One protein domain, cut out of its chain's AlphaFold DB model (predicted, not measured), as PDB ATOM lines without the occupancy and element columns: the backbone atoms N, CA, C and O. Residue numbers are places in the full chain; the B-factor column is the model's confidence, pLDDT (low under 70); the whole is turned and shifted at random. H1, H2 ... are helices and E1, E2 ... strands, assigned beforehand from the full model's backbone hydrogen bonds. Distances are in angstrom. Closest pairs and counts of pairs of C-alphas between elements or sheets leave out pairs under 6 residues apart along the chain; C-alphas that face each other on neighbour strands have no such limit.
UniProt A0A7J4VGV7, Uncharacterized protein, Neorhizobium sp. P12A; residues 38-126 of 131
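What this domain is: This is residues 38 to 126 of the 131 residues of an uncharacterized protein of Neorhizobium sp. P12A (UniProt A0A7J4VGV7). A small four-stranded sheet has one helix, H2, running across one of its faces, and a second helix, H1, packs side by side on H2 without being on the sheet. A long loop, residues 51 to 70, lies at the E1 side. The printed part has 89 residues with two named helices and four named strands, in the order H1 E1 E2 E3 E4 H2; the sheet order is E1 E2 E3 E4, antiparallel, and the class is mixed. The whole is compact, with a radius of gyration of the C-alphas of 12.0 A, and spans 32 by 27 by 26 A.

Where its parts are: H1, residues 38 to 50, starts at C-alpha 38 (56.131, 0.263, 42.489) and is 18.4 A long. E1 is residues 71 to 73, E2 77 to 80, E3 86 to 89 and E4 98 to 101. H2, residues 109 to 125, is 24.2 A long and ends at C-alpha 125 (38.824, -14.384, 27.792).

How they stand to each other: The strands form a meander, each the antiparallel neighbour of the one before. N 72 and O 79 of hairpin E1 and E2 are 3.0 A apart, N 80 and O 86 of hairpin E2 and E3 2.8 A, and N 89 and O 98 of hairpin E3 and E4 2.8 A, each within hydrogen-bond range. H2 is on the sheet, making two layers, a helix on one face of a sheet, at a height over the sheet of 10.5 A. On the local plane it stands at 84 degrees to E1, across the strands. It lies over E1 and E4, and only just over E2 and E3, with 3 C-alphas on each. H1 and H2 touch, closest at the C-alphas of Leu 44 and Gln 116, 5.1 A, at a shallow tilt of 23 degrees, the same way. In H1 and H2 every O i to N i+4 pair is within hydrogen-bond range.

The domain as a whole: The C-alphas farthest apart, of Thr 66 and Gly 94, are 33.7 A apart. The printed part has no cut. The link from H1 to E1, 20 residues, is long. Mean pLDDT of the printed part is 88.8; residue 93 is under 70.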
ATOM      1  N   THR A  38      57.257  -0.634  42.201       88.12
ATOM      2  CA  THR A  38      56.131   0.263  42.489       88.12
ATOM      3  C   THR A  38      55.192   0.356  41.292       88.12
ATOM      4  O   THR A  38      53.983   0.234  41.445       88.12
ATOM      5  N   ALA A  39      55.749   0.494  40.088       87.94
ATOM      6  CA  ALA A  39      54.946   0.594  38.878       87.94
ATOM      7  C   ALA A  39      54.215  -0.729  38.568       87.94
ATOM      8  O   ALA A  39      53.064  -0.717  38.138       87.94
ATOM      9  N   ALA A  40      54.840  -1.877  38.853       90.44
ATOM     10  CA  ALA A  40      54.183  -3.181  38.749       90.44
ATOM     11  C   ALA A  40      53.023  -3.334  39.754       90.44
ATOM     12  O   ALA A  40      51.953  -3.818  39.384       90.44
ATOM     13  N   LEU A  41      53.205  -2.890  41.006       92.94
ATOM     14  CA  LEU A  41      52.141  -2.881  42.016       92.94
ATOM     15  C   LEU A  41      50.977  -1.978  41.600       92.94
ATOM     16  O   LEU A  41      49.826  -2.399  41.701       92.94
ATOM     17  N   ASP A  42      51.263  -0.787  41.072       91.88
ATOM     18  CA  ASP A  42      50.238   0.146  40.599       91.88
ATOM     19  C   ASP A  42      49.436  -0.440  39.426       91.88
ATOM     20  O   ASP A  42      48.206  -0.354  39.407       91.88
ATOM     21  N   ARG A  43      50.096  -1.110  38.468       90.75
ATOM     22  CA  ARG A  43      49.404  -1.799  37.359       90.75
ATOM     23  C   ARG A  43      48.548  -2.962  37.836       90.75
ATOM     24  O   ARG A  43      47.434  -3.144  37.332       90.75
ATOM     25  N   LEU A  44      49.051  -3.750  38.786       93.81
ATOM     26  CA  LEU A  44      48.278  -4.823  39.398       93.81
ATOM     27  C   LEU A  44      47.054  -4.256  40.122       93.81
ATOM     28  O   LEU A  44      45.954  -4.751  39.901       93.81
ATOM     29  N   ALA A  45      47.214  -3.183  40.900       93.44
ATOM     30  CA  ALA A  45      46.121  -2.517  41.603       93.44
ATOM     31  C   ALA A  45      45.068  -1.955  40.640       93.44
ATOM     32  O   ALA A  45      43.871  -2.160  40.845       93.44
ATOM     33  N   ALA A  46      45.497  -1.294  39.563       93.38
ATOM     34  CA  ALA A  46      44.598  -0.777  38.536       93.38
ATOM     35  C   ALA A  46      43.805  -1.908  37.862       93.38
ATOM     36  O   ALA A  46      42.581  -1.828  37.750       93.38
ATOM     37  N   THR A  47      44.493  -2.992  37.489       93.19
ATOM     38  CA  THR A  47      43.868  -4.186  36.902       93.19
ATOM     39  C   THR A  47      42.859  -4.797  37.872       93.19
ATOM     40  O   THR A  47      41.697  -4.989  37.517       93.19
ATOM     41  N   ALA A  48      43.277  -5.044  39.115       93.62
ATOM     42  CA  ALA A  48      42.453  -5.646  40.151       93.62
ATOM     43  C   ALA A  48      41.214  -4.807  40.471       93.62
ATOM     44  O   ALA A  48      40.146  -5.365  40.702       93.62
ATOM     45  N   ARG A  49      41.321  -3.478  40.436       93.00
ATOM     46  CA  ARG A  49      40.186  -2.576  40.651       93.00
ATOM     47  C   ARG A  49      39.179  -2.599  39.502       93.00
ATOM     48  O   ARG A  49      37.990  -2.423  39.742       93.00
ATOM     49  N   SER A  50      39.649  -2.779  38.270       91.62
ATOM     50  CA  SER A  50      38.787  -2.871  37.082       91.62
ATOM     51  C   SER A  50      38.152  -4.251  36.883       91.62
ATOM     52  O   SER A  50      37.251  -4.402  36.061       91.62
ATOM     53  N   TYR A  51      38.624  -5.258  37.618       92.25
ATOM     54  CA  TYR A  51      38.193  -6.639  37.474       92.25
ATOM     55  C   TYR A  51      36.811  -6.879  38.105       92.25
ATOM     56  O   TYR A  51      36.520  -6.396  39.199       92.25
ATOM     57  N   HIS A  52      35.965  -7.672  37.440       91.25
ATOM     58  CA  HIS A  52      34.653  -8.055  37.962       91.25
ATOM     59  C   HIS A  52      34.725  -9.375  38.743       91.25
ATOM     60  O   HIS A  52      34.746 -10.461  38.164       91.25
ATOM     61  N   TYR A  53      34.762  -9.281  40.072       91.44
ATOM     62  CA  TYR A  53      34.771 -10.448  40.956       91.44
ATOM     63  C   TYR A  53      33.373 -11.044  41.106       91.44
ATOM     64  O   TYR A  53      32.400 -10.322  41.316       91.44
ATOM     65  N   THR A  54      33.293 -12.371  41.063       89.25
ATOM     66  CA  THR A  54      32.045 -13.131  41.244       89.25
ATOM     67  C   THR A  54      32.043 -13.978  42.514       89.25
ATOM     68  O   THR A  54      30.983 -14.414  42.955       89.25
ATOM     69  N   GLN A  55      33.214 -14.204  43.113       90.38
ATOM     70  CA  GLN A  55      33.391 -15.007  44.319       90.38
ATOM     71  C   GLN A  55      33.902 -14.143  45.466       90.38
ATOM     72  O   GLN A  55      34.626 -13.168  45.248       90.38
ATOM     73  N   SER A  56      33.555 -14.531  46.687       91.44
ATOM     74  CA  SER A  56      34.053 -13.895  47.903       91.44
ATOM     75  C   SER A  56      34.980 -14.862  48.626       91.44
ATOM     76  O   SER A  56      34.648 -16.034  48.787       91.44
ATOM     77  N   CYS A  57      36.142 -14.385  49.056       90.31
ATOM     78  CA  CYS A  57      37.134 -15.166  49.774       90.31
ATOM     79  C   CYS A  57      37.633 -14.432  51.019       90.31
ATOM     80  O   CYS A  57      37.665 -13.197  51.078       90.31
ATOM     81  N   ASP A  58      38.067 -15.219  51.998       87.00
ATOM     82  CA  ASP A  58      38.840 -14.737  53.132       87.00
ATOM     83  C   ASP A  58      40.266 -14.311  52.719       87.00
ATOM     84  O   ASP A  58      40.691 -14.426  51.563       87.00
ATOM     85  N   ALA A  59      41.029 -13.806  53.688       81.06
ATOM     86  CA  ALA A  59      42.399 -13.345  53.470       81.06
ATOM     87  C   ALA A  59      43.390 -14.467  53.094       81.06
ATOM     88  O   ALA A  59      44.502 -14.154  52.660       81.06
ATOM     89  N   ASP A  60      42.996 -15.731  53.260       80.06
ATOM     90  CA  ASP A  60      43.777 -16.935  52.964       80.06
ATOM     91  C   ASP A  60      43.359 -17.586  51.629       80.06
ATOM     92  O   ASP A  60      43.892 -18.635  51.240       80.06
ATOM     93  N   GLY A  61      42.430 -16.950  50.905       80.38
ATOM     94  CA  GLY A  61      41.927 -17.396  49.609       80.38
ATOM     95  C   GLY A  61      40.932 -18.551  49.695       80.38
ATOM     96  O   GLY A  61      40.797 -19.294  48.725       80.38
ATOM     97  N   ASN A  62      40.268 -18.745  50.835       85.69
ATOM     98  CA  ASN A  62      39.179 -19.709  50.972       85.69
ATOM     99  C   ASN A  62      37.841 -19.021  50.695       85.69
ATOM    100  O   ASN A  62      37.604 -17.909  51.162       85.69
ATOM    101  N   VAL A  63      36.961 -19.689  49.951       86.62
ATOM    102  CA  VAL A  63      35.659 -19.134  49.556       86.62
ATOM    103  C   VAL A  63      34.755 -18.978  50.780       86.62
ATOM    104  O   VAL A  63      34.575 -19.912  51.560       86.62
ATOM    105  N   ILE A  64      34.158 -17.798  50.920       90.00
ATOM    106  CA  ILE A  64      33.187 -17.447  51.956       90.00
ATOM    107  C   ILE A  64      31.909 -16.929  51.294       90.00
ATOM    108  O   ILE A  64      31.964 -16.254  50.276       90.00
ATOM    109  N   SER A  65      30.741 -17.204  51.870       81.50
ATOM    110  CA  SER A  65      29.457 -16.772  51.282       81.50
ATOM    111  C   SER A  65      28.930 -15.452  51.853       81.50
ATOM    112  O   SER A  65      27.889 -14.963  51.427       81.50
ATOM    113  N   THR A  66      29.605 -14.891  52.857       79.81
ATOM    114  CA  THR A  66      29.083 -13.809  53.708       79.81
ATOM    115  C   THR A  66      29.665 -12.428  53.403       79.81
ATOM    116  O   THR A  66      29.266 -11.452  54.034       79.81
ATOM    117  N   ALA A  67      30.590 -12.326  52.446       83.88
ATOM    118  CA  ALA A  67      31.282 -11.086  52.100       83.88
ATOM    119  C   ALA A  67      30.998 -10.653  50.649       83.88
ATOM    120  O   ALA A  67      30.555 -11.474  49.844       83.88
ATOM    121  N   PRO A  68      31.266  -9.384  50.285       86.88
ATOM    122  CA  PRO A  68      31.255  -8.941  48.893       86.88
ATOM    123  C   PRO A  68      32.268  -9.715  48.046       86.88
ATOM    124  O   PRO A  68      33.325 -10.101  48.549       86.88
ATOM    125  N   ALA A  69      31.962  -9.887  46.760       91.12
ATOM    126  CA  ALA A  69      32.858 -10.567  45.839       91.12
ATOM    127  C   ALA A  69      34.189  -9.810  45.718       91.12
ATOM    128  O   ALA A  69      34.223  -8.612  45.426       91.12
ATOM    129  N   ASN A  70      35.283 -10.515  45.973       92.88
ATOM    130  CA  ASN A  70      36.627  -9.959  46.056       92.88
ATOM    131  C   ASN A  70      37.712 -10.929  45.568       92.88
ATOM    132  O   ASN A  70      38.886 -10.587  45.646       92.88
ATOM    133  N   CYS A  71      37.370 -12.131  45.104       92.06
ATOM    134  CA  CYS A  71      38.366 -13.102  44.674       92.06
ATOM    135  C   CYS A  71      38.036 -13.761  43.341       92.06
ATOM    136  O   CYS A  71      36.901 -13.746  42.858       92.06
ATOM    137  N   VAL A  72      39.082 -14.311  42.734       91.88
ATOM    138  CA  VAL A  72      39.015 -15.070  41.491       91.88
ATOM    139  C   VAL A  72      40.009 -16.224  41.549       91.88
ATOM    140  O   VAL A  72      41.163 -16.057  41.959       91.88
ATOM    141  N   ASP A  73      39.550 -17.401  41.136       89.69
ATOM    142  CA  ASP A  73      40.408 -18.558  40.922       89.69
ATOM    143  C   ASP A  73      41.016 -18.489  39.521       89.69
ATOM    144  O   ASP A  73      40.321 -18.681  38.530       89.69
ATOM    145  N   LEU A  74      42.316 -18.210  39.462       88.94
ATOM    146  CA  LEU A  74      43.118 -18.145  38.242       88.94
ATOM    147  C   LEU A  74      43.875 -19.460  37.988       88.94
ATOM    148  O   LEU A  74      44.879 -19.471  37.270       88.94
ATOM    149  N   ASN A  75      43.446 -20.553  38.631       86.62
ATOM    150  CA  ASN A  75      44.016 -21.902  38.609       86.62
ATOM    151  C   ASN A  75      45.428 -22.002  39.219       86.62
ATOM    152  O   ASN A  75      45.620 -22.664  40.232       86.62
ATOM    153  N   HIS A  76      46.417 -21.274  38.692       85.94
ATOM    154  CA  HIS A  76      47.761 -21.163  39.288       85.94
ATOM    155  C   HIS A  76      47.761 -20.379  40.598       85.94
ATOM    156  O   HIS A  76      48.583 -20.625  41.486       85.94
ATOM    157  N   TYR A  77      46.845 -19.421  40.706       89.81
ATOM    158  CA  TYR A  77      46.717 -18.525  41.843       89.81
ATOM    159  C   TYR A  77      45.247 -18.368  42.206       89.81
ATOM    160  O   TYR A  77      44.404 -18.261  41.325       89.81
ATOM    161  N   VAL A  78      44.939 -18.274  43.495       91.62
ATOM    162  CA  VAL A  78      43.686 -17.652  43.940       91.62
ATOM    163  C   VAL A  78      44.011 -16.213  44.297       91.62
ATOM    164  O   VAL A  78      44.750 -15.979  45.255       91.62
ATOM    165  N   PHE A  79      43.532 -15.262  43.499       94.00
ATOM    166  CA  PHE A  79      43.761 -13.840  43.733       94.00
ATOM    167  C   PHE A  79      42.649 -13.271  44.612       94.00
ATOM    168  O   PHE A  79      41.472 -13.520  44.362       94.00
ATOM    169  N   VAL A  80      43.030 -12.501  45.630       94.38
ATOM    170  CA  VAL A  80      42.128 -11.856  46.584       94.38
ATOM    171  C   VAL A  80      42.403 -10.357  46.588       94.38
ATOM    172  O   VAL A  80      43.498  -9.896  46.926       94.38
ATOM    173  N   TYR A  81      41.382  -9.596  46.222       93.88
ATOM    174  CA  TYR A  81      41.351  -8.149  46.271       93.88
ATOM    175  C   TYR A  81      40.945  -7.659  47.664       93.88
ATOM    176  O   TYR A  81      40.010  -8.159  48.291       93.88
ATOM    177  N   GLY A  82      41.662  -6.658  48.162       89.75
ATOM    178  CA  GLY A  82      41.455  -6.089  49.487       89.75
ATOM    179  C   GLY A  82      42.397  -4.911  49.741       89.75
ATOM    180  O   GLY A  82      43.091  -4.484  48.817       89.75
ATOM    181  N   PRO A  83      42.458  -4.398  50.987       88.19
ATOM    182  CA  PRO A  83      43.375  -3.315  51.365       88.19
ATOM    183  C   PRO A  83      44.834  -3.635  51.031       88.19
ATOM    184  O   PRO A  83      45.588  -2.769  50.601       88.19
ATOM    185  N   VAL A  84      45.197  -4.909  51.191       89.50
ATOM    186  CA  VAL A  84      46.418  -5.500  50.655       89.50
ATOM    187  C   VAL A  84      45.990  -6.602  49.701       89.50
ATOM    188  O   VAL A  84      45.304  -7.540  50.112       89.50
ATOM    189  N   MET A  85      46.381  -6.485  48.434       93.88
ATOM    190  CA  MET A  85      46.141  -7.534  47.448       93.88
ATOM    191  C   MET A  85      46.963  -8.767  47.819       93.88
ATOM    192  O   MET A  85      48.146  -8.660  48.159       93.88
ATOM    193  N   LYS A  86      46.356  -9.947  47.708       94.00
ATOM    194  CA  LYS A  86      47.021 -11.220  47.989       94.00
ATOM    195  C   LYS A  86      46.787 -12.220  46.870       94.00
ATOM    196  O   LYS A  86      45.772 -12.172  46.184       94.00
ATOM    197  N   ALA A  87      47.714 -13.155  46.705       92.62
ATOM    198  CA  ALA A  87      47.514 -14.317  45.853       92.62
ATOM    199  C   ALA A  87      48.014 -15.585  46.532       92.62
ATOM    200  O   ALA A  87      49.164 -15.671  46.952       92.62
ATOM    201  N   LYS A  88      47.173 -16.611  46.584       90.88
ATOM    202  CA  LYS A  88      47.574 -17.950  47.006       90.88
ATOM    203  C   LYS A  88      48.076 -18.716  45.793       90.88
ATOM    204  O   LYS A  88      47.275 -19.175  44.983       90.88
ATOM    205  N   ARG A  89      49.392 -18.851  45.664       90.25
ATOM    206  CA  ARG A  89      50.025 -19.675  44.630       90.25
ATOM    207  C   ARG A  89      49.762 -21.151  44.917       90.25
ATOM    208  O   ARG A  89      50.000 -21.609  46.036       90.25
ATOM    209  N   ARG A  90      49.328 -21.896  43.904       86.94
ATOM    210  CA  ARG A  90      49.213 -23.360  43.934       86.94
ATOM    211  C   ARG A  90      50.524 -24.014  43.500       86.94
ATOM    212  O   ARG A  90      51.340 -23.402  42.815       86.94
ATOM    213  N   ALA A  91      50.726 -25.270  43.883       82.44
ATOM    214  CA  ALA A  91      51.923 -26.041  43.540       82.44
ATOM    215  C   ALA A  91      51.905 -26.558  42.081       82.44
ATOM    216  O   ALA A  91      52.106 -27.742  41.838       82.44
ATOM    217  N   CYS A  92      51.632 -25.672  41.121       74.12
ATOM    218  CA  CYS A  92      51.509 -25.982  39.691       74.12
ATOM    219  C   CYS A  92      52.827 -25.796  38.927       74.12
ATOM    220  O   CYS A  92      53.151 -26.536  38.009       74.12
ATOM    221  N   THR A  93      53.626 -24.802  39.317       64.19
ATOM    222  CA  THR A  93      54.779 -24.313  38.538       64.19
ATOM    223  C   THR A  93      56.124 -24.859  39.026       64.19
ATOM    224  O   THR A  93      57.153 -24.199  38.889       64.19
ATOM    225  N   GLY A  94      56.129 -26.021  39.692       71.69
ATOM    226  CA  GLY A  94      57.316 -26.562  40.375       71.69
ATOM    227  C   GLY A  94      57.767 -25.747  41.599       71.69
ATOM    228  O   GLY A  94      58.746 -26.098  42.253       71.69
ATOM    229  N   LYS A  95      57.049 -24.667  41.937       76.69
ATOM    230  CA  LYS A  95      57.231 -23.883  43.163       76.69
ATOM    231  C   LYS A  95      56.252 -24.352  44.242       76.69
ATOM    232  O   LYS A  95      55.116 -24.696  43.915       76.69
ATOM    233  N   PRO A  96      56.634 -24.308  45.530       83.50
ATOM    234  CA  PRO A  96      55.724 -24.662  46.610       83.50
ATOM    235  C   PRO A  96      54.539 -23.694  46.666       83.50
ATOM    236  O   PRO A  96      54.668 -22.502  46.338       83.50
ATOM    237  N   ALA A  97      53.395 -24.213  47.112       85.62
ATOM    238  CA  ALA A  97      52.236 -23.391  47.417       85.62
ATOM    239  C   ALA A  97      52.611 -22.344  48.475       85.62
ATOM    240  O   ALA A  97      53.295 -22.651  49.450       85.62
ATOM    241  N   ALA A  98      52.213 -21.095  48.250       89.31
ATOM    242  CA  ALA A  98      52.570 -19.980  49.119       89.31
ATOM    243  C   ALA A  98      51.525 -18.872  49.017       89.31
ATOM    244  O   ALA A  98      50.987 -18.624  47.938       89.31
ATOM    245  N   VAL A  99      51.273 -18.181  50.126       90.00
ATOM    246  CA  VAL A  99      50.490 -16.942  50.117       90.00
ATOM    247  C   VAL A  99      51.440 -15.786  49.834       90.00
ATOM    248  O   VAL A  99      52.422 -15.582  50.545       90.00
ATOM    249  N   LEU A 100      51.159 -15.058  48.763       91.44
ATOM    250  CA  LEU A 100      51.893 -13.887  48.318       91.44
ATOM    251  C   LEU A 100      51.118 -12.638  48.740       91.44
ATOM    252  O   LEU A 100      49.936 -12.517  48.422       91.44
ATOM    253  N   SER A 101      51.788 -11.711  49.422       93.44
ATOM    254  CA  SER A 101      51.260 -10.371  49.710       93.44
ATOM    255  C   SER A 101      51.905  -9.370  48.760       93.44
ATOM    256  O   SER A 101      53.130  -9.239  48.744       93.44
ATOM    257  N   PHE A 102      51.097  -8.669  47.966       92.56
ATOM    258  CA  PHE A 102      51.581  -7.678  47.005       92.56
ATOM    259  C   PHE A 102      51.832  -6.341  47.696       92.56
ATOM    260  O   PHE A 102      51.063  -5.390  47.578       92.56
ATOM    261  N   GLU A 103      52.929  -6.300  48.437       92.19
ATOM    262  CA  GLU A 103      53.452  -5.113  49.098       92.19
ATOM    263  C   GLU A 103      54.915  -4.920  48.714       92.19
ATOM    264  O   GLU A 103      55.609  -5.872  48.336       92.19
ATOM    265  N   LYS A 104      55.392  -3.684  48.866       89.12
ATOM    266  CA  LYS A 104      56.769  -3.331  48.540       89.12
ATOM    267  C   LYS A 104      57.761  -4.221  49.299       89.12
ATOM    268  O   LYS A 104      57.664  -4.377  50.517       89.12
ATOM    269  N   SER A 105      58.718  -4.791  48.578       87.75
ATOM    270  CA  SER A 105      59.760  -5.699  49.061       87.75
ATOM    271  C   SER A 105      59.263  -7.043  49.620       87.75
ATOM    272  O   SER A 105      60.058  -7.777  50.211       87.75
ATOM    273  N   LYS A 106      57.976  -7.393  49.478       89.94
ATOM    274  CA  LYS A 106      57.415  -8.672  49.967       89.94
ATOM    275  C   LYS A 106      57.282  -9.734  48.884       89.94
ATOM    276  O   LYS A 106      57.241 -10.922  49.194       89.94
ATOM    277  N   VAL A 107      57.226  -9.316  47.624       88.88
ATOM    278  CA  VAL A 107      57.016 -10.186  46.468       88.88
ATOM    279  C   VAL A 107      57.963  -9.777  45.346       88.88
ATOM    280  O   VAL A 107      58.211  -8.599  45.117       88.88
ATOM    281  N   ALA A 108      58.491 -10.763  44.619       88.12
ATOM    282  CA  ALA A 108      59.319 -10.503  43.450       88.12
ATOM    283  C   ALA A 108      58.498  -9.841  42.336       88.12
ATOM    284  O   ALA A 108      57.418 -10.325  41.997       88.12
ATOM    285  N   THR A 109      59.046  -8.813  41.686       88.06
ATOM    286  CA  THR A 109      58.403  -8.090  40.572       88.06
ATOM    287  C   THR A 109      57.899  -9.025  39.467       88.06
ATOM    288  O   THR A 109      56.847  -8.791  38.878       88.06
ATOM    289  N   THR A 110      58.602 -10.133  39.219       87.12
ATOM    290  CA  THR A 110      58.187 -11.161  38.253       87.12
ATOM    291  C   THR A 110      56.859 -11.824  38.619       87.12
ATOM    292  O   THR A 110      56.060 -12.091  37.731       87.12
ATOM    293  N   GLU A 111      56.611 -12.085  39.906       89.31
ATOM    294  CA  GLU A 111      55.352 -12.675  40.384       89.31
ATOM    295  C   GLU A 111      54.210 -11.649  40.305       89.31
ATOM    296  O   GLU A 111      53.110 -12.007  39.897       89.31
ATOM    297  N   ILE A 112      54.480 -10.367  40.597       92.12
ATOM    298  CA  ILE A 112      53.511  -9.265  40.417       92.12
ATOM    299  C   ILE A 112      53.049  -9.205  38.960       92.12
ATOM    300  O   ILE A 112      51.855  -9.285  38.674       92.12
ATOM    301  N   ASN A 113      54.010  -9.124  38.037       90.81
ATOM    302  CA  ASN A 113      53.747  -9.036  36.604       90.81
ATOM    303  C   ASN A 113      53.026 -10.281  36.075       90.81
ATOM    304  O   ASN A 113      52.170 -10.177  35.199       90.81
ATOM    305  N   LEU A 114      53.369 -11.463  36.586       90.06
ATOM    306  CA  LEU A 114      52.733 -12.710  36.180       90.06
ATOM    307  C   LEU A 114      51.270 -12.750  36.625       90.06
ATOM    308  O   LEU A 114      50.397 -12.985  35.794       90.06
ATOM    309  N   VAL A 115      50.984 -12.453  37.895       92.00
ATOM    310  CA  VAL A 115      49.604 -12.432  38.404       92.00
ATOM    311  C   VAL A 115      48.779 -11.349  37.717       92.00
ATOM    312  O   VAL A 115      47.650 -11.620  37.322       92.00
ATOM    313  N   GLN A 116      49.353 -10.166  37.473       93.50
ATOM    314  CA  GLN A 116      48.703  -9.117  36.686       93.50
ATOM    315  C   GLN A 116      48.309  -9.630  35.294       93.50
ATOM    316  O   GLN A 116      47.164  -9.459  34.886       93.50
ATOM    317  N   LYS A 117      49.232 -10.267  34.564       90.88
ATOM    318  CA  LYS A 117      48.958 -10.783  33.213       90.88
ATOM    319  C   LYS A 117      47.894 -11.873  33.213       90.88
ATOM    320  O   LYS A 117      47.012 -11.837  32.362       90.88
ATOM    321  N   ILE A 118      47.955 -12.814  34.156       91.19
ATOM    322  CA  ILE A 118      46.946 -13.875  34.270       91.19
ATOM    323  C   ILE A 118      45.576 -13.265  34.582       91.19
ATOM    324  O   ILE A 118      44.590 -13.640  33.956       91.19
ATOM    325  N   LEU A 119      45.512 -12.287  35.489       92.50
ATOM    326  CA  LEU A 119      44.269 -11.596  35.827       92.50
ATOM    327  C   LEU A 119      43.695 -10.830  34.625       92.50
ATOM    328  O   LEU A 119      42.497 -10.909  34.370       92.50
ATOM    329  N   GLN A 120      44.539 -10.128  33.859       92.31
ATOM    330  CA  GLN A 120      44.131  -9.440  32.626       92.31
ATOM    331  C   GLN A 120      43.619 -10.416  31.568       92.31
ATOM    332  O   GLN A 120      42.587 -10.163  30.951       92.31
ATOM    333  N   PHE A 121      44.318 -11.532  31.375       90.31
ATOM    334  CA  PHE A 121      43.914 -12.564  30.428       90.31
ATOM    335  C   PHE A 121      42.565 -13.172  30.819       90.31
ATOM    336  O   PHE A 121      41.651 -13.224  30.002       90.31
ATOM    337  N   HIS A 122      42.401 -13.539  32.091       91.50
ATOM    338  CA  HIS A 122      41.137 -14.064  32.593       91.50
ATOM    339  C   HIS A 122      40.001 -13.038  32.460       91.50
ATOM    340  O   HIS A 122      38.889 -13.396  32.093       91.50
ATOM    341  N   ALA A 123      40.271 -11.748  32.680       88.88
ATOM    342  CA  ALA A 123      39.280 -10.692  32.470       88.88
ATOM    343  C   ALA A 123      38.822 -10.574  31.006       88.88
ATOM    344  O   ALA A 123      37.669 -10.235  30.754       88.88
ATOM    345  N   GLN A 124      39.722 -10.819  30.049       89.12
ATOM    346  CA  GLN A 124      39.436 -10.694  28.618       89.12
ATOM    347  C   GLN A 124      38.767 -11.936  28.028       89.12
ATOM    348  O   GLN A 124      37.863 -11.804  27.208       89.12
ATOM    349  N   TYR A 125      39.216 -13.125  28.430       87.62
ATOM    350  CA  TYR A 125      38.824 -14.384  27.792       87.62
ATOM    351  C   TYR A 125      37.936 -15.265  28.677       87.62
ATOM    352  O   TYR A 125      37.310 -16.188  28.173       87.62
ATOM    353  N   GLY A 126      37.866 -15.006  29.988       82.44
ATOM    354  CA  GLY A 126      37.175 -15.878  30.949       82.44
ATOM    355  C   GLY A 126      37.829 -17.255  31.107       82.44
ATOM    356  O   GLY A 126      37.250 -18.150  31.718       82.44
TER     357      GLY A 126